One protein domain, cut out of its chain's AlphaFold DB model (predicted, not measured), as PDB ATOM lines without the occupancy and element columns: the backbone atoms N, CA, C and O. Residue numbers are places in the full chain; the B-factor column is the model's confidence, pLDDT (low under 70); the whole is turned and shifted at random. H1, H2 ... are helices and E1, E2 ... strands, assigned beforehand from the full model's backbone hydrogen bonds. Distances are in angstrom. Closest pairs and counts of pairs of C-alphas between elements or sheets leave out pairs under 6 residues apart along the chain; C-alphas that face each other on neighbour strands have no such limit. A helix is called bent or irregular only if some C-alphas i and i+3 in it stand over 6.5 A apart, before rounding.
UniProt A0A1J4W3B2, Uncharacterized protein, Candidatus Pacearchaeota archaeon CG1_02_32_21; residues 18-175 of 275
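This is residues 18 to 175 of the 275 residues of an uncharacterized protein of Candidatus Pacearchaeota archaeon CG1_02_32_21 (UniProt A0A1J4W3B2). A strongly twisted five-stranded sheet curls round one long helix, H3, with the long E4 and E5 hairpin at one edge and the sharply bent strand E6 at the other. Short helices pack on the sheet, among them H5 near one end of E3 and H7 near E6, while H2 lies far out, joined to H3 by a tight link. The printed part has 158 residues, with seven named helices and six named strands in the order E1 H1 H2 H3 E2 H4 E3 E4 E5 H5 H6 H7 E6. The sheet, of order E4, E5, E3, E2, E6, is mixed, and the class is mixed, helices and strands. The whole is compact, with a radius of gyration of the C-alphas of 15.2 A, and rounded, spanning 46 by 38 by 28 A.

E1, residues 18 to 21, begins with C-alpha 18 at (112.309, -18.124, 167.053). H1 holds residues 27 to 36 and measures 14.4 A, and H2 holds residues 44 to 47. H3, residues 49 to 72, is the longest helix at 35.0 A, and its C-alpha 72 is at (99.415, -17.982, 191.408). H3 is irregular, with C-alphas 53 and 56 standing 7.4 A apart, and it has a kink of 37 degrees near residue 56. E2, residues 78 to 84, measures 17.0 A and is followed directly by H4, residues 85 to 88. E3, residues 95 to 102, measures 22.4 A. E4, residues 107 to 116, measures 26.9 A and bends by 53 degrees at residue 113. E5, residues 119 to 129, measures 30.3 A and is followed directly by H5, residues 130 to 134. H6 holds residues 146 to 157 and measures 15.9 A, and H7 holds residues 160 to 163. E6, residues 165 to 172, bends by 139 degrees at residue 168 and ends with C-alpha 172 at (110.784, -23.216, 169.106).

E4 and E5 form a hairpin, antiparallel at 157 degrees, with N 110 and O 125 within hydrogen-bond range at 2.8 A. E5 and E3 are parallel at 32 degrees, with N 98 and O 124 at 2.8 A. E3 and E2 are antiparallel at 153 degrees, with N 99 and O 82 at 2.8 A. E2 and the edge strand E6 are antiparallel, with N 167 and O 81 at 2.8 A. H3 on one face of this sheet makes two layers, helix and sheet, and the sheet curls round it. The closest C-alphas of H3 and E6 are those of Phe 59 and Leu 167, 5.7 A apart, and those of H3 and E4 are Leu 61 and Ile 114, 7.1 A. H4, H5 and H7 are on the sheet, on the same face as one another; H5 has a height over the sheet of 8.4 A and H7 of 7.2 A. H5 and H6 touch, H6 with residues 153 to 157 alone, closest at the C-alphas of Phe 133 and Ser 157, 5.1 A. H1 only grazes the sheet, with residues 30 to 36, and H6 only grazes it with residues 149 to 157. E1 pairs with no named strand, but the C-alphas of Lys 21 and Phe 170 in E6 are 4.3 A apart. H2 is not on the sheet. Every O i to N i+4 pair is within hydrogen-bond range in H1, H5 and H6, and 17 of 20 are in H3; H2, H4 and H7 are too short for such a pair.

The two C-alphas farthest apart are those of Lys 46 and Arg 140, 46.3 A. The printed part has no cut. The link from H5 to H6, with 11 residues between them, is long. The mean pLDDT of the printed part is 90.0, and residues 41 to 48 and 74 to 75 are under 70.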
ATOM      1  N   LYS A  18     112.321 -19.001 168.224       94.25
ATOM      2  CA  LYS A  18     112.309 -18.124 167.053       94.25
ATOM      3  C   LYS A  18     111.990 -16.694 167.489       94.25
ATOM      4  O   LYS A  18     111.299 -16.485 168.482       94.25
ATOM      5  N   GLU A  19     112.412 -15.727 166.684       90.69
ATOM      6  CA  GLU A  19     112.140 -14.302 166.915       90.69
ATOM      7  C   GLU A  19     110.639 -13.983 166.894       90.69
ATOM      8  O   GLU A  19     110.136 -13.190 167.688       90.69
ATOM      9  N   ASN A  20     109.899 -14.643 166.001       90.81
ATOM     10  CA  ASN A  20     108.487 -14.360 165.790       90.81
ATOM     11  C   ASN A  20     107.585 -15.138 166.749       90.81
ATOM     12  O   ASN A  20     107.725 -16.350 166.951       90.81
ATOM     13  N   LYS A  21     106.584 -14.430 167.279       95.62
ATOM     14  CA  LYS A  21     105.492 -15.045 168.031       95.62
ATOM     15  C   LYS A  21     104.615 -15.889 167.117       95.62
ATOM     16  O   LYS A  21     104.469 -15.632 165.922       95.62
ATOM     17  N   ILE A  22     104.001 -16.901 167.709       95.31
ATOM     18  CA  ILE A  22     103.039 -17.740 167.015       95.31
ATOM     19  C   ILE A  22     101.652 -17.106 166.975       95.31
ATOM     20  O   ILE A  22     101.194 -16.478 167.929       95.31
ATOM     21  N   ASN A  23     100.961 -17.362 165.877       94.00
ATOM     22  CA  ASN A  23      99.562 -17.080 165.641       94.00
ATOM     23  C   ASN A  23      98.864 -18.373 165.184       94.00
ATOM     24  O   ASN A  23      98.682 -18.639 163.998       94.00
ATOM     25  N   ILE A  24      98.458 -19.206 166.145       93.25
ATOM     26  CA  ILE A  24      97.797 -20.494 165.863       93.25
ATOM     27  C   ILE A  24      96.412 -20.337 165.197       93.25
ATOM     28  O   ILE A  24      95.875 -21.290 164.623       93.25
ATOM     29  N   ILE A  25      95.831 -19.132 165.253       94.06
ATOM     30  CA  ILE A  25      94.573 -18.801 164.574       94.06
ATOM     31  C   ILE A  25      94.800 -18.788 163.054       94.06
ATOM     32  O   ILE A  25      93.947 -19.258 162.295       94.06
ATOM     33  N   GLU A  26      95.980 -18.348 162.600       95.50
ATOM     34  CA  GLU A  26      96.356 -18.366 161.188       95.50
ATOM     35  C   GLU A  26      96.517 -19.810 160.681       95.50
ATOM     36  O   GLU A  26      97.452 -20.539 161.030       95.50
ATOM     37  N   LYS A  27      95.612 -20.230 159.787       91.94
ATOM     38  CA  LYS A  27      95.543 -21.606 159.264       91.94
ATOM     39  C   LYS A  27      96.863 -22.090 158.652       91.94
ATOM     40  O   LYS A  27      97.225 -23.255 158.818       91.94
ATOM     41  N   LYS A  28      97.594 -21.219 157.946       92.38
ATOM     42  CA  LYS A  28      98.865 -21.578 157.296       92.38
ATOM     43  C   LYS A  28      99.960 -21.847 158.328       92.38
ATOM     44  O   LYS A  28     100.662 -22.853 158.203       92.38
ATOM     45  N   GLN A  29     100.087 -21.006 159.357       92.56
ATOM     46  CA  GLN A  29     101.051 -21.225 160.435       92.56
ATOM     47  C   GLN A  29     100.693 -22.463 161.266       92.56
ATOM     48  O   GLN A  29     101.552 -23.319 161.482       92.56
ATOM     49  N   ARG A  30      99.416 -22.630 161.634       92.12
ATOM     50  CA  ARG A  30      98.922 -23.828 162.330       92.12
ATOM     51  C   ARG A  30      99.228 -25.115 161.569       92.12
ATOM     52  O   ARG A  30      99.802 -26.045 162.132       92.12
ATOM     53  N   GLY A  31      98.931 -25.146 160.269       90.50
ATOM     54  CA  GLY A  31      99.209 -26.305 159.424       90.50
ATOM     55  C   GLY A  31     100.697 -26.669 159.368       90.50
ATOM     56  O   GLY A  31     101.031 -27.854 159.343       90.50
ATOM     57  N   LYS A  32     101.604 -25.679 159.390       90.25
ATOM     58  CA  LYS A  32     103.055 -25.920 159.482       90.25
ATOM     59  C   LYS A  32     103.448 -26.526 160.834       90.25
ATOM     60  O   LYS A  32     104.186 -27.508 160.852       90.25
ATOM     61  N   LEU A  33     102.927 -25.989 161.939       90.81
ATOM     62  CA  LEU A  33     103.198 -26.505 163.287       90.81
ATOM     63  C   LEU A  33     102.736 -27.960 163.439       90.81
ATOM     64  O   LEU A  33     103.479 -28.794 163.951       90.81
ATOM     65  N   PHE A  34     101.547 -28.290 162.931       90.00
ATOM     66  CA  PHE A  34     101.020 -29.657 162.984       90.00
ATOM     67  C   PHE A  34     101.875 -30.626 162.171       90.00
ATOM     68  O   PHE A  34     102.203 -31.701 162.666       90.00
ATOM     69  N   LYS A  35     102.295 -30.227 160.962       88.06
ATOM     70  CA  LYS A  35     103.167 -31.023 160.081       88.06
ATOM     71  C   LYS A  35     104.529 -31.343 160.683       88.06
ATOM     72  O   LYS A  35     105.065 -32.413 160.411       88.06
ATOM     73  N   ARG A  36     105.082 -30.431 161.483       88.12
ATOM     74  CA  ARG A  36     106.387 -30.610 162.132       88.12
ATOM     75  C   ARG A  36     106.347 -31.611 163.288       88.12
ATOM     76  O   ARG A  36     107.376 -32.187 163.633       88.12
ATOM     77  N   ASN A  37     105.185 -31.816 163.902       90.00
ATOM     78  CA  ASN A  37     105.078 -32.674 165.071       90.00
ATOM     79  C   ASN A  37     105.361 -34.151 164.723       90.00
ATOM     80  O   ASN A  37     104.847 -34.664 163.729       90.00
ATOM     81  N   ILE A  38     106.118 -34.870 165.559       86.62
ATOM     82  CA  ILE A  38     106.502 -36.277 165.328       86.62
ATOM     83  C   ILE A  38     105.303 -37.213 165.173       86.62
ATOM     84  O   ILE A  38     105.420 -38.285 164.581       86.62
ATOM     85  N   TYR A  39     104.139 -36.833 165.701       81.19
ATOM     86  CA  TYR A  39     102.926 -37.626 165.582       81.19
ATOM     87  C   TYR A  39     102.200 -37.408 164.247       81.19
ATOM     88  O   TYR A  39     101.316 -38.192 163.913       81.19
ATOM     89  N   TYR A  40     102.591 -36.422 163.433       73.38
ATOM     90  CA  TYR A  40     101.978 -36.160 162.127       73.38
ATOM     91  C   TYR A  40     102.090 -37.356 161.172       73.38
ATOM     92  O   TYR A  40     101.133 -37.699 160.468       73.38
ATOM     93  N   CYS A  41     103.240 -38.040 161.178       60.34
ATOM     94  CA  CYS A  41     103.520 -39.162 160.280       60.34
ATOM     95  C   CYS A  41     102.548 -40.344 160.467       60.34
ATOM     96  O   CYS A  41     102.340 -41.128 159.543       60.34
ATOM     97  N   LEU A  42     101.900 -40.447 161.635       58.53
ATOM     98  CA  LEU A  42     100.913 -41.485 161.949       58.53
ATOM     99  C   LEU A  42      99.599 -41.330 161.185       58.53
ATOM    100  O   LEU A  42      98.880 -42.306 160.978       58.53
ATOM    101  N   TYR A  43      99.258 -40.101 160.815       58.44
ATOM    102  CA  TYR A  43      97.920 -39.755 160.355       58.44
ATOM    103  C   TYR A  43      97.858 -39.549 158.839       58.44
ATOM    104  O   TYR A  43      96.784 -39.706 158.250       58.44
ATOM    105  N   LYS A  44      99.005 -39.268 158.192       56.97
ATOM    106  CA  LYS A  44      99.093 -38.817 156.787       56.97
ATOM    107  C   LYS A  44      98.080 -37.670 156.526       56.97
ATOM    108  O   LYS A  44      97.405 -37.180 157.435       56.97
ATOM    109  N   ASN A  45      97.960 -37.174 155.296       53.47
ATOM    110  CA  ASN A  45      97.068 -36.030 155.015       53.47
ATOM    111  C   ASN A  45      95.582 -36.298 155.360       53.47
ATOM    112  O   ASN A  45      94.853 -35.353 155.634       53.47
ATOM    113  N   LYS A  46      95.130 -37.563 155.418       52.22
ATOM    114  CA  LYS A  46      93.716 -37.923 155.650       52.22
ATOM    115  C   LYS A  46      93.250 -37.875 157.120       52.22
ATOM    116  O   LYS A  46      92.045 -37.910 157.339       52.22
ATOM    117  N   LYS A  47      94.139 -37.807 158.127       52.94
ATOM    118  CA  LYS A  47      93.739 -37.861 159.558       52.94
ATOM    119  C   LYS A  47      94.192 -36.675 160.430       52.94
ATOM    120  O   LYS A  47      93.980 -36.711 161.639       52.94
ATOM    121  N   ASN A  48      94.724 -35.589 159.857       65.62
ATOM    122  CA  ASN A  48      94.995 -34.366 160.642       65.62
ATOM    123  C   ASN A  48      93.746 -33.588 161.067       65.62
ATOM    124  O   ASN A  48      93.847 -32.619 161.817       65.62
ATOM    125  N   ASN A  49      92.565 -34.065 160.673       76.25
ATOM    126  CA  ASN A  49      91.294 -33.543 161.150       76.25
ATOM    127  C   ASN A  49      91.221 -33.532 162.680       76.25
ATOM    128  O   ASN A  49      90.595 -32.640 163.225       76.25
ATOM    129  N   LEU A  50      91.891 -34.457 163.381       82.19
ATOM    130  CA  LEU A  50      91.865 -34.481 164.846       82.19
ATOM    131  C   LEU A  50      92.490 -33.221 165.465       82.19
ATOM    132  O   LEU A  50      91.887 -32.602 166.338       82.19
ATOM    133  N   LEU A  51      93.689 -32.833 165.018       86.75
ATOM    134  CA  LEU A  51      94.351 -31.624 165.515       86.75
ATOM    135  C   LEU A  51      93.579 -30.372 165.083       86.75
ATOM    136  O   LEU A  51      93.393 -29.459 165.883       86.75
ATOM    137  N   GLU A  52      93.050 -30.362 163.857       87.69
ATOM    138  CA  GLU A  52      92.195 -29.277 163.359       87.69
ATOM    139  C   GLU A  52      90.834 -29.183 164.079       87.69
ATOM    140  O   GLU A  52      90.266 -28.103 164.178       87.69
ATOM    141  N   GLN A  53      90.304 -30.271 164.632       87.69
ATOM    142  CA  GLN A  53      89.088 -30.240 165.453       87.69
ATOM    143  C   GLN A  53      89.372 -29.741 166.873       87.69
ATOM    144  O   GLN A  53      88.499 -29.162 167.514       87.69
ATOM    145  N   ARG A  54      90.591 -29.964 167.378       89.62
ATOM    146  CA  ARG A  54      90.949 -29.709 168.780       89.62
ATOM    147  C   ARG A  54      91.706 -28.417 169.028       89.62
ATOM    148  O   ARG A  54      91.770 -27.990 170.178       89.62
ATOM    149  N   TRP A  55      92.279 -27.791 167.998       92.31
ATOM    150  CA  TRP A  55      93.173 -26.641 168.182       92.31
ATOM    151  C   TRP A  55      92.536 -25.517 169.001       92.31
ATOM    152  O   TRP A  55      93.232 -24.886 169.792       92.31
ATOM    153  N   LYS A  56      91.223 -25.302 168.851       94.81
ATOM    154  CA  LYS A  56      90.495 -24.271 169.593       94.81
ATOM    155  C   LYS A  56      90.466 -24.579 171.090       94.81
ATOM    156  O   LYS A  56      90.870 -23.735 171.877       94.81
ATOM    157  N   ILE A  57      90.135 -25.817 171.470       94.31
ATOM    158  CA  ILE A  57      90.191 -26.270 172.871       94.31
ATOM    159  C   ILE A  57      91.609 -26.110 173.425       94.31
ATOM    160  O   ILE A  57      91.787 -25.600 174.526       94.31
ATOM    161  N   PHE A  58      92.631 -26.503 172.659       95.31
ATOM    162  CA  PHE A  58      94.022 -26.346 173.089       95.31
ATOM    163  C   PHE A  58      94.363 -24.874 173.367       95.31
ATOM    164  O   PHE A  58      94.938 -24.558 174.408       95.31
ATOM    165  N   PHE A  59      93.990 -23.977 172.454       97.06
ATOM    166  CA  PHE A  59      94.240 -22.542 172.562       97.06
ATOM    167  C   PHE A  59      93.477 -21.888 173.724       97.06
ATOM    168  O   PHE A  59      94.055 -21.105 174.484       97.06
ATOM    169  N   ASP A  60      92.209 -22.247 173.907       96.75
ATOM    170  CA  ASP A  60      91.367 -21.724 174.982       96.75
ATOM    171  C   ASP A  60      91.895 -22.177 176.352       96.75
ATOM    172  O   ASP A  60      92.047 -21.358 177.266       96.75
ATOM    173  N   LEU A  61      92.292 -23.452 176.480       97.00
ATOM    174  CA  LEU A  61      92.973 -23.967 177.672       97.00
ATOM    175  C   LEU A  61      94.288 -23.221 177.927       97.00
ATOM    176  O   LEU A  61      94.508 -22.756 179.043       97.00
ATOM    177  N   ALA A  62      95.138 -23.035 176.911       97.38
ATOM    178  CA  ALA A  62      96.393 -22.291 177.051       97.38
ATOM    179  C   ALA A  62      96.165 -20.852 177.547       97.38
ATOM    180  O   ALA A  62      96.912 -20.352 178.392       97.38
ATOM    181  N   THR A  63      95.103 -20.196 177.071       96.75
ATOM    182  CA  THR A  63      94.718 -18.848 177.507       96.75
ATOM    183  C   THR A  63      94.292 -18.832 178.974       96.75
ATOM    184  O   THR A  63      94.727 -17.963 179.736       96.75
ATOM    185  N   LYS A  64      93.502 -19.820 179.415       96.25
ATOM    186  CA  LYS A  64      93.132 -19.969 180.831       96.25
ATOM    187  C   LYS A  64      94.334 -20.298 181.716       96.25
ATOM    188  O   LYS A  64      94.454 -19.701 182.782       96.25
ATOM    189  N   ILE A  65      95.251 -21.158 181.263       95.56
ATOM    190  CA  ILE A  65      96.512 -21.463 181.959       95.56
ATOM    191  C   ILE A  65      97.326 -20.189 182.167       95.56
ATOM    192  O   ILE A  65      97.799 -19.938 183.273       95.56
ATOM    193  N   ARG A  66      97.453 -19.348 181.133       95.06
ATOM    194  CA  ARG A  66      98.150 -18.061 181.246       95.06
ATOM    195  C   ARG A  66      97.542 -17.187 182.344       95.06
ATOM    196  O   ARG A  66      98.282 -16.621 183.143       95.06
ATOM    197  N   GLY A  67      96.211 -17.087 182.386       93.25
ATOM    198  CA  GLY A  67      95.491 -16.327 183.412       93.25
ATOM    199  C   GLY A  67      95.635 -16.916 184.819       93.25
ATOM    200  O   GLY A  67      95.804 -16.165 185.773       93.25
ATOM    201  N   TYR A  68      95.612 -18.244 184.942       92.44
ATOM    202  CA  TYR A  68      95.848 -18.963 186.196       92.44
ATOM    203  C   TYR A  68      97.258 -18.692 186.741       92.44
ATOM    204  O   TYR A  68      97.409 -18.214 187.862       92.44
ATOM    205  N   LEU A  69      98.293 -18.882 185.918       91.75
ATOM    206  CA  LEU A  69      99.685 -18.659 186.326       91.75
ATOM    207  C   LEU A  69      99.986 -17.193 186.657       91.75
ATOM    208  O   LEU A  69     100.819 -16.922 187.516       91.75
ATOM    209  N   ALA A  70      99.307 -16.243 186.006       87.62
ATOM    210  CA  ALA A  70      99.456 -14.826 186.325       87.62
ATOM    211  C   ALA A  70      98.993 -14.476 187.752       87.62
ATOM    212  O   ALA A  70      99.495 -13.502 188.310       87.62
ATOM    213  N   LYS A  71      98.060 -15.252 188.324       84.56
ATOM    214  CA  LYS A  71      97.575 -15.088 189.702       84.56
ATOM    215  C   LYS A  71      98.461 -15.819 190.709       84.56
ATOM    216  O   LYS A  71      98.868 -15.220 191.693       84.56
ATOM    217  N   GLU A  72      98.778 -17.084 190.433       78.81
ATOM    218  CA  GLU A  72      99.415 -17.982 191.408       78.81
ATOM    219  C   GLU A  72     100.942 -17.835 191.502       78.81
ATOM    220  O   GLU A  72     101.521 -18.111 192.546       78.81
ATOM    221  N   TYR A  73     101.623 -17.429 190.424       72.62
ATOM    222  CA  TYR A  73     103.088 -17.534 190.329       72.62
ATOM    223  C   TYR A  73     103.839 -16.193 190.292       72.62
ATOM    224  O   TYR A  73     104.993 -16.201 189.881       72.62
ATOM    225  N   GLU A  74     103.235 -15.071 190.713       66.31
ATOM    226  CA  GLU A  74     103.786 -13.700 190.593       66.31
ATOM    227  C   GLU A  74     104.250 -13.368 189.165       66.31
ATOM    228  O   GLU A  74     105.400 -13.615 188.830       66.31
ATOM    229  N   LYS A  75     103.373 -12.819 188.304       67.25
ATOM    230  CA  LYS A  75     103.667 -12.298 186.938       67.25
ATOM    231  C   LYS A  75     104.962 -12.830 186.275       67.25
ATOM    232  O   LYS A  75     105.760 -12.050 185.748       67.25
ATOM    233  N   LYS A  76     105.182 -14.156 186.250       77.75
ATOM    234  CA  LYS A  76     106.350 -14.713 185.559       77.75
ATOM    235  C   LYS A  76     106.211 -14.359 184.094       77.75
ATOM    236  O   LYS A  76     105.136 -14.503 183.510       77.75
ATOM    237  N   ASN A  77     107.295 -13.882 183.496       91.75
ATOM    238  CA  ASN A  77     107.295 -13.560 182.080       91.75
ATOM    239  C   ASN A  77     107.214 -14.865 181.274       91.75
ATOM    240  O   ASN A  77     108.222 -15.543 181.072       91.75
ATOM    241  N   ILE A  78     105.993 -15.244 180.892       95.31
ATOM    242  CA  ILE A  78     105.699 -16.436 180.096       95.31
ATOM    243  C   ILE A  78     106.157 -16.189 178.658       95.31
ATOM    244  O   ILE A  78     105.639 -15.309 177.970       95.31
ATOM    245  N   LEU A  79     107.098 -17.010 178.203       96.62
ATOM    246  CA  LEU A  79     107.681 -16.949 176.866       96.62
ATOM    247  C   LEU A  79     106.925 -17.842 175.883       96.62
ATOM    248  O   LEU A  79     106.732 -17.465 174.731       96.62
ATOM    249  N   SER A  80     106.476 -19.018 176.326       97.62
ATOM    250  CA  SER A  80     105.729 -19.952 175.483       97.62
ATOM    251  C   SER A  80     104.800 -20.831 176.314       97.62
ATOM    252  O   SER A  80     105.155 -21.250 177.417       97.62
ATOM    253  N   ILE A  81     103.615 -21.120 175.777       98.12
ATOM    254  CA  ILE A  81     102.706 -22.155 176.279       98.12
ATOM    255  C   ILE A  81     102.454 -23.114 175.129       98.12
ATOM    256  O   ILE A  81     101.964 -22.712 174.072       98.12
ATOM    257  N   SER A  82     102.776 -24.383 175.340       97.69
ATOM    258  CA  SER A  82     102.670 -25.423 174.325       97.69
ATOM    259  C   SER A  82     101.980 -26.658 174.879       97.69
ATOM    260  O   SER A  82     102.130 -26.974 176.054       97.69
ATOM    261  N   ILE A  83     101.222 -27.355 174.040       96.50
ATOM    262  CA  ILE A  83     100.604 -28.634 174.394       96.50
ATOM    263  C   ILE A  83     101.485 -29.793 173.925       96.50
ATOM    264  O   ILE A  83     102.123 -29.719 172.868       96.50
ATOM    265  N   PHE A  84     101.515 -30.871 174.705       93.62
ATOM    266  CA  PHE A  84     102.244 -32.090 174.372       93.62
ATOM    267  C   PHE A  84     101.524 -33.345 174.883       93.62
ATOM    268  O   PHE A  84     100.415 -33.290 175.409       93.62
ATOM    269  N   GLY A  85     102.146 -34.506 174.674       88.69
ATOM    270  CA  GLY A  85     101.645 -35.773 175.199       88.69
ATOM    271  C   GLY A  85     100.473 -36.349 174.404       88.69
ATOM    272  O   GLY A  85     100.376 -36.185 173.183       88.69
ATOM    273  N   SER A  86      99.596 -37.083 175.092       85.88
ATOM    274  CA  SER A  86      98.547 -37.887 174.454       85.88
ATOM    275  C   SER A  86      97.508 -37.064 173.710       85.88
ATOM    276  O   SER A  86      96.950 -37.567 172.734       85.88
ATOM    277  N   ALA A  87      97.279 -35.810 174.102       88.81
ATOM    278  CA  ALA A  87      96.315 -34.919 173.458       88.81
ATOM    279  C   ALA A  87      96.542 -34.770 171.945       88.81
ATOM    280  O   ALA A  87      95.589 -34.579 171.185       88.81
ATOM    281  N   LEU A  88      97.793 -34.938 171.507       88.31
ATOM    282  CA  LEU A  88      98.209 -34.797 170.115       88.31
ATOM    283  C   LEU A  88      97.900 -36.012 169.232       88.31
ATOM    284  O   LEU A  88      97.918 -35.899 168.010       88.31
ATOM    285  N   HIS A  89      97.643 -37.184 169.818       82.62
ATOM    286  CA  HIS A  89      97.510 -38.429 169.050       82.62
ATOM    287  C   HIS A  89      96.496 -39.433 169.635       82.62
ATOM    288  O   HIS A  89      96.298 -40.528 169.109       82.62
ATOM    289  N   SER A  90      95.878 -39.155 170.778       80.62
ATOM    290  CA  SER A  90      94.868 -40.038 171.362       80.62
ATOM    291  C   SER A  90      93.482 -39.644 170.872       80.62
ATOM    292  O   SER A  90      93.113 -38.475 170.947       80.62
ATOM    293  N   ILE A  91      92.695 -40.613 170.398       75.50
ATOM    294  CA  ILE A  91      91.315 -40.373 169.944       75.50
ATOM    295  C   ILE A  91      90.421 -39.973 171.125       75.50
ATOM    296  O   ILE A  91      89.620 -39.057 170.989       75.50
ATOM    297  N   ASN A  92      90.646 -40.564 172.299       73.31
ATOM    298  CA  ASN A  92      89.986 -40.186 173.549       73.31
ATOM    299  C   ASN A  92      91.028 -39.514 174.438       73.31
ATOM    300  O   ASN A  92      92.088 -40.103 174.683       73.31
ATOM    301  N   ASN A  93      90.782 -38.271 174.838       73.56
ATOM    302  CA  ASN A  93      91.733 -37.513 175.632       73.56
ATOM    303  C   ASN A  93      91.004 -36.671 176.674       73.56
ATOM    304  O   ASN A  93      90.403 -35.652 176.336       73.56
ATOM    305  N   ASP A  94      91.120 -37.116 177.918       74.44
ATOM    306  CA  ASP A  94      90.450 -36.506 179.066       74.44
ATOM    307  C   ASP A  94      91.417 -35.614 179.871       74.44
ATOM    308  O   ASP A  94      90.980 -34.749 180.625       74.44
ATOM    309  N   ASP A  95      92.727 -35.758 179.623       87.31
ATOM    310  CA  ASP A  95      93.807 -35.042 180.305       87.31
ATOM    311  C   ASP A  95      94.666 -34.257 179.305       87.31
ATOM    312  O   ASP A  95      95.029 -34.767 178.240       87.31
ATOM    313  N   TYR A  96      95.018 -33.016 179.638       94.81
ATOM    314  CA  TYR A  96      95.792 -32.137 178.761       94.81
ATOM    315  C   TYR A  96      97.089 -31.708 179.443       94.81
ATOM    316  O   TYR A  96      97.064 -31.015 180.457       94.81
ATOM    317  N   ASP A  97      98.222 -32.081 178.851       96.50
ATOM    318  CA  ASP A  97      99.544 -31.722 179.356       96.50
ATOM    319  C   ASP A  97     100.116 -30.526 178.588       96.50
ATOM    320  O   ASP A  97     100.251 -30.547 177.359       96.50
ATOM    321  N   PHE A  98     100.492 -29.484 179.323       98.06
ATOM    322  CA  PHE A  98     101.081 -28.263 178.794       98.06
ATOM    323  C   PHE A  98     102.486 -28.050 179.332       98.06
ATOM    324  O   PHE A  98     102.752 -28.226 180.519       98.06
ATOM    325  N   LEU A  99     103.394 -27.643 178.453       97.94
ATOM    326  CA  LEU A  99     104.692 -27.108 178.820       97.94
ATOM    327  C   LEU A  99     104.605 -25.585 178.760       97.94
ATOM    328  O   LEU A  99     104.315 -25.013 177.704       97.94
ATOM    329  N   VAL A 100     104.885 -24.945 179.891       97.56
ATOM    330  CA  VAL A 100     104.977 -23.492 180.015       97.56
ATOM    331  C   VAL A 100     106.428 -23.124 180.261       97.56
ATOM    332  O   VAL A 100     107.013 -23.555 181.255       97.56
ATOM    333  N   ILE A 101     106.995 -22.315 179.367       97.06
ATOM    334  CA  ILE A 101     108.345 -21.780 179.528       97.06
ATOM    335  C   ILE A 101     108.267 -20.334 180.002       97.06
ATOM    336  O   ILE A 101     107.609 -19.503 179.372       97.06
ATOM    337  N   VAL A 102     108.952 -20.036 181.101       96.00
ATOM    338  CA  VAL A 102     109.067 -18.697 181.690       96.00
ATOM    339  C   VAL A 102     110.507 -18.201 181.654       96.00
ATOM    340  O   VAL A 102     111.446 -18.990 181.584       96.00
ATOM    341  N   ARG A 103     110.697 -16.886 181.739       95.12
ATOM    342  CA  ARG A 103     112.023 -16.281 181.900       95.12
ATOM    343  C   ARG A 103     112.700 -16.774 183.189       95.12
ATOM    344  O   ARG A 103     112.050 -16.849 184.232       95.12
ATOM    345  N   GLY A 104     114.004 -17.064 183.130       94.00
ATOM    346  CA  GLY A 104     114.809 -17.476 184.290       94.00
ATOM    347  C   GLY A 104     114.960 -18.992 184.481       94.00
ATOM    348  O   GLY A 104     114.894 -19.758 183.523       94.00
ATOM    349  N   ASN A 105     115.222 -19.413 185.723       95.00
ATOM    350  CA  ASN A 105     115.439 -20.809 186.127       95.00
ATOM    351  C   ASN A 105     114.306 -21.248 187.064       95.00
ATOM    352  O   ASN A 105     114.211 -20.744 188.180       95.00
ATOM    353  N   VAL A 106     113.430 -22.132 186.590       93.94
ATOM    354  CA  VAL A 106     112.246 -22.602 187.324       93.94
ATOM    355  C   VAL A 106     112.012 -24.052 186.949       93.94
ATOM    356  O   VAL A 106     111.913 -24.356 185.770       93.94
ATOM    357  N   PHE A 107     111.842 -24.952 187.908       96.00
ATOM    358  CA  PHE A 107     111.506 -26.332 187.572       96.00
ATOM    359  C   PHE A 107     110.386 -26.866 188.457       96.00
ATOM    360  O   PHE A 107     110.622 -27.303 189.580       96.00
ATOM    361  N   ASP A 108     109.162 -26.866 187.934       94.38
ATOM    362  CA  ASP A 108     107.983 -27.236 188.718       94.38
ATOM    363  C   ASP A 108     106.909 -27.931 187.872       94.38
ATOM    364  O   ASP A 108     106.899 -27.802 186.647       94.38
ATOM    365  N   ASN A 109     106.016 -28.683 188.508       94.12
ATOM    366  CA  ASN A 109     104.876 -29.323 187.860       94.12
ATOM    367  C   ASN A 109     103.614 -29.077 188.688       94.12
ATOM    368  O   ASN A 109     103.588 -29.364 189.880       94.12
ATOM    369  N   VAL A 110     102.548 -28.638 188.029       93.25
ATOM    370  CA  VAL A 110     101.254 -28.358 188.653       93.25
ATOM    371  C   VAL A 110     100.195 -29.237 188.016       93.25
ATOM    372  O   VAL A 110     100.179 -29.415 186.799       93.25
ATOM    373  N   GLN A 111      99.290 -29.777 188.823       94.44
ATOM    374  CA  GLN A 111      98.040 -30.347 188.334       94.44
ATOM    375  C   GLN A 111      96.899 -29.455 188.786       94.44
ATOM    376  O   GLN A 111      96.826 -29.068 189.949       94.44
ATOM    377  N   THR A 112      96.018 -29.114 187.858       94.00
ATOM    378  CA  THR A 112      94.863 -28.270 188.138       94.00
ATOM    379  C   THR A 112      93.691 -28.680 187.264       94.00
ATOM    380  O   THR A 112      93.807 -29.539 186.384       94.00
ATOM    381  N   LYS A 113      92.544 -28.062 187.514       94.06
ATOM    382  CA  LYS A 113      91.350 -28.226 186.702       94.06
ATOM    383  C   LYS A 113      90.949 -26.893 186.103       94.06
ATOM    384  O   LYS A 113      90.873 -25.884 186.799       94.06
ATOM    385  N   ILE A 114      90.696 -26.892 184.801       93.19
ATOM    386  CA  ILE A 114      90.299 -25.695 184.067       93.19
ATOM    387  C   ILE A 114      88.911 -25.912 183.493       93.19
ATOM    388  O   ILE A 114      88.665 -26.861 182.752       93.19
ATOM    389  N   LYS A 115      88.009 -24.988 183.817       92.75
ATOM    390  CA  LYS A 115      86.667 -24.951 183.254       92.75
ATOM    391  C   LYS A 115      86.671 -24.168 181.942       92.75
ATOM    392  O   LYS A 115      87.034 -22.987 181.925       92.75
ATOM    393  N   LEU A 116      86.242 -24.820 180.865       91.56
ATOM    394  CA  LEU A 116      85.856 -24.170 179.614       91.56
ATOM    395  C   LEU A 116      84.360 -24.388 179.417       91.56
ATOM    396  O   LEU A 116      83.881 -25.521 179.422       91.56
ATOM    397  N   ASP A 117      83.620 -23.290 179.304       87.19
ATOM    398  CA  ASP A 117      82.159 -23.281 179.283       87.19
ATOM    399  C   ASP A 117      81.558 -24.061 180.469       87.19
ATOM    400  O   ASP A 117      81.618 -23.611 181.617       87.19
ATOM    401  N   LYS A 118      80.988 -25.244 180.204       88.56
ATOM    402  CA  LYS A 118      80.367 -26.143 181.192       88.56
ATOM    403  C   LYS A 118      81.164 -27.428 181.438       88.56
ATOM    404  O   LYS A 118      80.711 -28.259 182.218       88.56
ATOM    405  N   ILE A 119      82.321 -27.597 180.797       91.19
ATOM    406  CA  ILE A 119      83.143 -28.808 180.897       91.19
ATOM    407  C   ILE A 119      84.406 -28.494 181.699       91.19
ATOM    408  O   ILE A 119      85.069 -27.476 181.493       91.19
ATOM    409  N   GLU A 120      84.725 -29.377 182.637       92.75
ATOM    410  CA  GLU A 120      85.943 -29.315 183.436       92.75
ATOM    411  C   GLU A 120      86.998 -30.246 182.839       92.75
ATOM    412  O   GLU A 120      86.730 -31.420 182.590       92.75
ATOM    413  N   TYR A 121      88.194 -29.711 182.615       92.94
ATOM    414  CA  TYR A 121      89.317 -30.442 182.047       92.94
ATOM    415  C   TYR A 121      90.432 -30.588 183.076       92.94
ATOM    416  O   TYR A 121      90.828 -29.606 183.712       92.94
ATOM    417  N   SER A 122      90.972 -31.798 183.194       94.50
ATOM    418  CA  SER A 122      92.197 -32.063 183.946       94.50
ATOM    419  C   SER A 122      93.399 -31.550 183.157       94.50
ATOM    420  O   SER A 122      93.603 -31.922 181.998       94.50
ATOM    421  N   VAL A 123      94.197 -30.686 183.783       96.25
ATOM    422  CA  VAL A 123      95.328 -30.023 183.136       96.25
ATOM    423  C   VAL A 123      96.602 -30.239 183.943       96.25
ATOM    424  O   VAL A 123      96.704 -29.828 185.099       96.25
ATOM    425  N   GLY A 124      97.596 -30.857 183.306       97.00
ATOM    426  CA  GLY A 124      98.970 -30.914 183.787       97.00
ATOM    427  C   GLY A 124      99.778 -29.748 183.224       97.00
ATOM    428  O   GLY A 124      99.788 -29.521 182.018       97.00
ATOM    429  N   ILE A 125     100.475 -29.001 184.076       96.75
ATOM    430  CA  ILE A 125     101.333 -27.878 183.690       96.75
ATOM    431  C   ILE A 125     102.763 -28.203 184.111       96.75
ATOM    432  O   ILE A 125     103.108 -28.157 185.288       96.75
ATOM    433  N   SER A 126     103.618 -28.501 183.140       96.75
ATOM    434  CA  SER A 126     105.065 -28.541 183.323       96.75
ATOM    435  C   SER A 126     105.600 -27.117 183.199       96.75
ATOM    436  O   SER A 126     105.699 -26.582 182.098       96.75
ATOM    437  N   LEU A 127     105.924 -26.485 184.326       95.69
ATOM    438  CA  LEU A 127     106.479 -25.135 184.367       95.69
ATOM    439  C   LEU A 127     108.005 -25.209 184.379       95.69
ATOM    440  O   LEU A 127     108.597 -25.824 185.270       95.69
ATOM    441  N   LYS A 128     108.644 -24.623 183.368       96.25
ATOM    442  CA  LYS A 128     110.095 -24.684 183.180       96.25
ATOM    443  C   LYS A 128     110.659 -23.301 182.873       96.25
ATOM    444  O   LYS A 128     110.022 -22.501 182.196       96.25
ATOM    445  N   GLY A 129     111.834 -22.994 183.388       95.81
ATOM    446  CA  GLY A 129     112.568 -21.787 183.058       95.81
ATOM    447  C   GLY A 129     113.284 -21.945 181.723       95.81
ATOM    448  O   GLY A 129     113.721 -23.039 181.366       95.81
ATOM    449  N   GLU A 130     113.440 -20.852 180.983       96.25
ATOM    450  CA  GLU A 130     114.228 -20.848 179.750       96.25
ATOM    451  C   GLU A 130     115.645 -21.373 180.008       96.25
ATOM    452  O   GLU A 130     116.115 -22.212 179.251       96.25
ATOM    453  N   LYS A 131     116.267 -20.994 181.139       96.81
ATOM    454  CA  LYS A 131     117.641 -21.379 181.484       96.81
ATOM    455  C   LYS A 131     117.785 -22.876 181.694       96.81
ATOM    456  O   LYS A 131     118.854 -23.431 181.453       96.81
ATOM    457  N   ASN A 132     116.705 -23.549 182.102       96.44
ATOM    458  CA  ASN A 132     116.712 -25.000 182.214       96.44
ATOM    459  C   ASN A 132     116.980 -25.648 180.863       96.44
ATOM    460  O   ASN A 132     117.720 -26.618 180.800       96.44
ATOM    461  N   PHE A 133     116.404 -25.113 179.789       95.38
ATOM    462  CA  PHE A 133     116.530 -25.703 178.465       95.38
ATOM    463  C   PHE A 133     117.586 -25.038 177.589       95.38
ATOM    464  O   PHE A 133     118.092 -25.716 176.708       95.38
ATOM    465  N   SER A 134     117.914 -23.761 177.787       95.25
ATOM    466  CA  SER A 134     118.916 -23.068 176.974       95.25
ATOM    467  C   SER A 134     120.316 -23.322 177.497       95.25
ATOM    468  O   SER A 134     121.224 -23.469 176.700       95.25
ATOM    469  N   GLU A 135     120.494 -23.405 178.815       96.62
ATOM    470  CA  GLU A 135     121.808 -23.511 179.463       96.62
ATOM    471  C   GLU A 135     122.001 -24.856 180.188       96.62
ATOM    472  O   GLU A 135     123.061 -25.111 180.748       96.62
ATOM    473  N   GLY A 136     120.975 -25.712 180.233       94.81
ATOM    474  CA  GLY A 136     121.029 -26.975 180.975       94.81
ATOM    475  C   GLY A 136     121.014 -26.805 182.501       94.81
ATOM    476  O   GLY A 136     121.340 -27.731 183.245       94.81
ATOM    477  N   VAL A 137     120.663 -25.615 182.999       95.75
ATOM    478  CA  VAL A 137     120.770 -25.280 184.425       95.75
ATOM    479  C   VAL A 137     119.660 -25.966 185.221       95.75
ATOM    480  O   VAL A 137     118.491 -25.914 184.859       95.75
ATOM    481  N   MET A 138     120.002 -26.584 186.349       96.19
ATOM    482  CA  MET A 138     119.018 -27.169 187.267       96.19
ATOM    483  C   MET A 138     118.495 -26.126 188.264       96.19
ATOM    484  O   MET A 138     119.243 -25.271 188.748       96.19
ATOM    485  N   ASP A 139     117.223 -26.231 188.631       96.12
ATOM    486  CA  ASP A 139     116.633 -25.436 189.705       96.12
ATOM    487  C   ASP A 139     116.874 -26.126 191.052       96.12
ATOM    488  O   ASP A 139     116.307 -27.178 191.354       96.12
ATOM    489  N   ARG A 140     117.729 -25.529 191.889       94.19
ATOM    490  CA  ARG A 140     118.055 -26.062 193.223       94.19
ATOM    491  C   ARG A 140     116.893 -25.961 194.215       94.19
ATOM    492  O   ARG A 140     116.951 -26.622 195.244       94.19
ATOM    493  N   ARG A 141     115.883 -25.132 193.932       93.06
ATOM    494  CA  ARG A 141     114.692 -24.949 194.776       93.06
ATOM    495  C   ARG A 141     113.565 -25.913 194.407       93.06
ATOM    496  O   ARG A 141     112.575 -25.999 195.124       93.06
ATOM    497  N   SER A 142     113.705 -26.623 193.290       94.12
ATOM    498  CA  SER A 142     112.731 -27.612 192.851       94.12
ATOM    499  C   SER A 142     112.661 -28.801 193.808       94.12
ATOM    500  O   SER A 142     113.680 -29.277 194.307       94.12
ATOM    501  N   HIS A 143     111.459 -29.349 193.988       93.75
ATOM    502  CA  HIS A 143     111.248 -30.606 194.706       93.75
ATOM    503  C   HIS A 143     111.761 -31.834 193.929       93.75
ATOM    504  O   HIS A 143     111.871 -32.929 194.483       93.75
ATOM    505  N   PHE A 144     112.080 -31.682 192.638       93.19
ATOM    506  CA  PHE A 144     112.708 -32.735 191.849       93.19
ATOM    507  C   PHE A 144     114.211 -32.783 192.110       93.19
ATOM    508  O   PHE A 144     114.901 -31.765 192.057       93.19
ATOM    509  N   ASN A 145     114.756 -33.985 192.298       94.69
ATOM    510  CA  ASN A 145     116.201 -34.141 192.419       94.69
ATOM    511  C   ASN A 145     116.934 -33.793 191.103       94.69
ATOM    512  O   ASN A 145     116.359 -33.818 190.010       94.69
ATOM    513  N   LYS A 146     118.233 -33.499 191.221       93.56
ATOM    514  CA  LYS A 146     119.099 -33.092 190.101       93.56
ATOM    515  C   LYS A 146     119.096 -34.089 188.940       93.56
ATOM    516  O   LYS A 146     119.042 -33.692 187.782       93.56
ATOM    517  N   GLU A 147     119.123 -35.385 189.237       91.62
ATOM    518  CA  GLU A 147     119.176 -36.430 188.212       91.62
ATOM    519  C   GLU A 147     117.901 -36.458 187.353       91.62
ATOM    520  O   GLU A 147     117.967 -36.562 186.127       91.62
ATOM    521  N   ILE A 148     116.734 -36.323 187.990       91.44
ATOM    522  CA  ILE A 148     115.435 -36.247 187.314       91.44
ATOM    523  C   ILE A 148     115.355 -34.977 186.469       91.44
ATOM    524  O   ILE A 148     114.946 -35.050 185.308       91.44
ATOM    525  N   GLN A 149     115.768 -33.834 187.026       95.19
ATOM    526  CA  GLN A 149     115.791 -32.572 186.291       95.19
ATOM    527  C   GLN A 149     116.668 -32.676 185.042       95.19
ATOM    528  O   GLN A 149     116.178 -32.411 183.949       95.19
ATOM    529  N   ASN A 150     117.911 -33.150 185.179       93.62
ATOM    530  CA  ASN A 150     118.850 -33.311 184.067       93.62
ATOM    531  C   ASN A 150     118.277 -34.206 182.956       93.62
ATOM    532  O   ASN A 150     118.280 -33.847 181.780       93.62
ATOM    533  N   LYS A 151     117.680 -35.347 183.329       90.44
ATOM    534  CA  LYS A 151     117.008 -36.240 182.371       90.44
ATOM    535  C   LYS A 151     115.881 -35.530 181.618       90.44
ATOM    536  O   LYS A 151     115.771 -35.679 180.405       90.44
ATOM    537  N   ILE A 152     115.027 -34.779 182.313       93.25
ATOM    538  CA  ILE A 152     113.903 -34.064 181.687       93.25
ATOM    539  C   ILE A 152     114.406 -32.923 180.800       93.25
ATOM    540  O   ILE A 152     113.889 -32.757 179.696       93.25
ATOM    541  N   ILE A 153     115.411 -32.177 181.252       95.19
ATOM    542  CA  ILE A 153     116.039 -31.078 180.517       95.19
ATOM    543  C   ILE A 153     116.610 -31.587 179.197       95.19
ATOM    544  O   ILE A 153     116.189 -31.120 178.138       95.19
ATOM    545  N   ASN A 154     117.475 -32.600 179.238       92.38
ATOM    546  CA  ASN A 154     118.156 -33.101 178.042       92.38
ATOM    547  C   ASN A 154     117.170 -33.731 177.057       92.38
ATOM    548  O   ASN A 154     117.254 -33.494 175.859       92.38
ATOM    549  N   ARG A 155     116.167 -34.472 177.552       89.56
ATOM    550  CA  ARG A 155     115.124 -35.059 176.694       89.56
ATOM    551  C   ARG A 155     114.245 -34.003 176.032       89.56
ATOM    552  O   ARG A 155     113.844 -34.178 174.881       89.56
ATOM    553  N   THR A 156     113.863 -32.970 176.779       93.31
ATOM    554  CA  THR A 156     112.872 -31.982 176.331       93.31
ATOM    555  C   THR A 156     113.504 -30.956 175.410       93.31
ATOM    556  O   THR A 156     112.981 -30.756 174.321       93.31
ATOM    557  N   SER A 157     114.636 -30.369 175.805       92.69
ATOM    558  CA  SER A 157     115.329 -29.276 175.101       92.69
ATOM    559  C   SER A 157     115.501 -29.537 173.597       92.69
ATOM    560  O   SER A 157     115.048 -28.746 172.773       92.69
ATOM    561  N   ILE A 158     116.024 -30.707 173.230       90.25
ATOM    562  CA  ILE A 158     116.248 -31.113 171.831       90.25
ATOM    563  C   ILE A 158     114.964 -31.444 171.060       90.25
ATOM    564  O   ILE A 158     114.944 -31.431 169.833       90.25
ATOM    565  N   SER A 159     113.884 -31.792 171.765       91.75
ATOM    566  CA  SER A 159     112.654 -32.328 171.172       91.75
ATOM    567  C   SER A 159     111.490 -31.338 171.200       91.75
ATOM    568  O   SER A 159     110.422 -31.643 170.665       91.75
ATOM    569  N   LEU A 160     111.696 -30.143 171.764       94.12
ATOM    570  CA  LEU A 160     110.743 -29.033 171.803       94.12
ATOM    571  C   LEU A 160     109.998 -28.834 170.468       94.12
ATOM    572  O   LEU A 160     108.782 -29.054 170.453       94.12
ATOM    573  N   PRO A 161     110.672 -28.529 169.339       92.88
ATOM    574  CA  PRO A 161     109.995 -28.230 168.074       92.88
ATOM    575  C   PRO A 161     109.215 -29.419 167.495       92.88
ATOM    576  O   PRO A 161     108.231 -29.220 166.782       92.88
ATOM    577  N   TYR A 162     109.633 -30.648 167.800       91.75
ATOM    578  CA  TYR A 162     109.077 -31.858 167.199       91.75
ATOM    579  C   TYR A 162     107.989 -32.512 168.057       91.75
ATOM    580  O   TYR A 162     107.116 -33.193 167.528       91.75
ATOM    581  N   ARG A 163     107.996 -32.331 169.379       91.81
ATOM    582  CA  ARG A 163     107.016 -32.961 170.282       91.81
ATOM    583  C   ARG A 163     105.904 -32.039 170.738       91.81
ATOM    584  O   ARG A 163     104.832 -32.534 171.082       91.81
ATOM    585  N   HIS A 164     106.168 -30.741 170.774       94.69
ATOM    586  CA  HIS A 164     105.270 -29.763 171.363       94.69
ATOM    587  C   HIS A 164     104.599 -28.952 170.260       94.69
ATOM    588  O   HIS A 164     105.194 -28.666 169.220       94.69
ATOM    589  N   LEU A 165     103.346 -28.581 170.495       94.56
ATOM    590  CA  LEU A 165     102.636 -27.618 169.668       94.56
ATOM    591  C   LEU A 165     102.525 -26.315 170.458       94.56
ATOM    592  O   LEU A 165     101.734 -26.267 171.402       94.56
ATOM    593  N   PRO A 166     103.316 -25.279 170.138       96.06
ATOM    594  CA  PRO A 166     103.153 -23.980 170.771       96.06
ATOM    595  C   PRO A 166     101.787 -23.393 170.394       96.06
ATOM    596  O   PRO A 166     101.342 -23.495 169.250       96.06
ATOM    597  N   LEU A 167     101.117 -22.801 171.384       97.25
ATOM    598  CA  LEU A 167      99.770 -22.225 171.275       97.25
ATOM    599  C   LEU A 167      99.743 -20.730 171.604       97.25
ATOM    600  O   LEU A 167      98.990 -19.985 170.983       97.25
ATOM    601  N   LEU A 168     100.593 -20.288 172.537       97.06
ATOM    602  CA  LEU A 168     100.824 -18.880 172.861       97.06
ATOM    603  C   LEU A 168     102.326 -18.590 172.979       97.06
ATOM    604  O   LEU A 168     103.085 -19.450 173.421       97.06
ATOM    605  N   GLY A 169     102.734 -17.357 172.665       96.81
ATOM    606  CA  GLY A 169     104.113 -16.890 172.845       96.81
ATOM    607  C   GLY A 169     105.007 -17.160 171.635       96.81
ATOM    608  O   GLY A 169     104.586 -16.921 170.506       96.81
ATOM    609  N   PHE A 170     106.242 -17.602 171.866       97.44
ATOM    610  CA  PHE A 170     107.226 -17.890 170.816       97.44
ATOM    611  C   PHE A 170     107.184 -19.357 170.354       97.44
ATOM    612  O   PHE A 170     106.891 -20.263 171.143       97.44
ATOM    613  N   ASP A 171     107.494 -19.578 169.070       95.88
ATOM    614  CA  ASP A 171     107.786 -20.912 168.521       95.88
ATOM    615  C   ASP A 171     109.202 -21.350 168.920       95.88
ATOM    616  O   ASP A 171     110.054 -20.524 169.245       95.88
ATOM    617  N   PHE A 172     109.471 -22.649 168.832       95.38
ATOM    618  CA  PHE A 172     110.784 -23.216 169.106       95.38
ATOM    619  C   PHE A 172     111.692 -23.171 167.880       95.38
ATOM    620  O   PHE A 172     111.247 -23.441 166.757       95.38
ATOM    621  N   LYS A 173     112.976 -22.877 168.095       94.00
ATOM    622  CA  LYS A 173     114.005 -23.044 167.071       94.00
ATOM    623  C   LYS A 173     114.225 -24.529 166.800       94.00
ATOM    624  O   LYS A 173     114.202 -25.368 167.698       94.00
ATOM    625  N   GLU A 174     114.380 -24.857 165.525       90.62
ATOM    626  CA  GLU A 174     114.614 -26.226 165.084       90.62
ATOM    627  C   GLU A 174     116.106 -26.536 165.120       90.62
ATOM    628  O   GLU A 174     116.877 -25.969 164.357       90.62
ATOM    629  N   ASN A 175     116.490 -27.469 165.989       87.88
ATOM    630  CA  ASN A 175     117.857 -27.970 166.116       87.88
ATOM    631  C   ASN A 175     117.934 -29.379 165.514       87.88
ATOM    632  O   ASN A 175     118.125 -30.366 166.225       87.88
TER     633      ASN A 175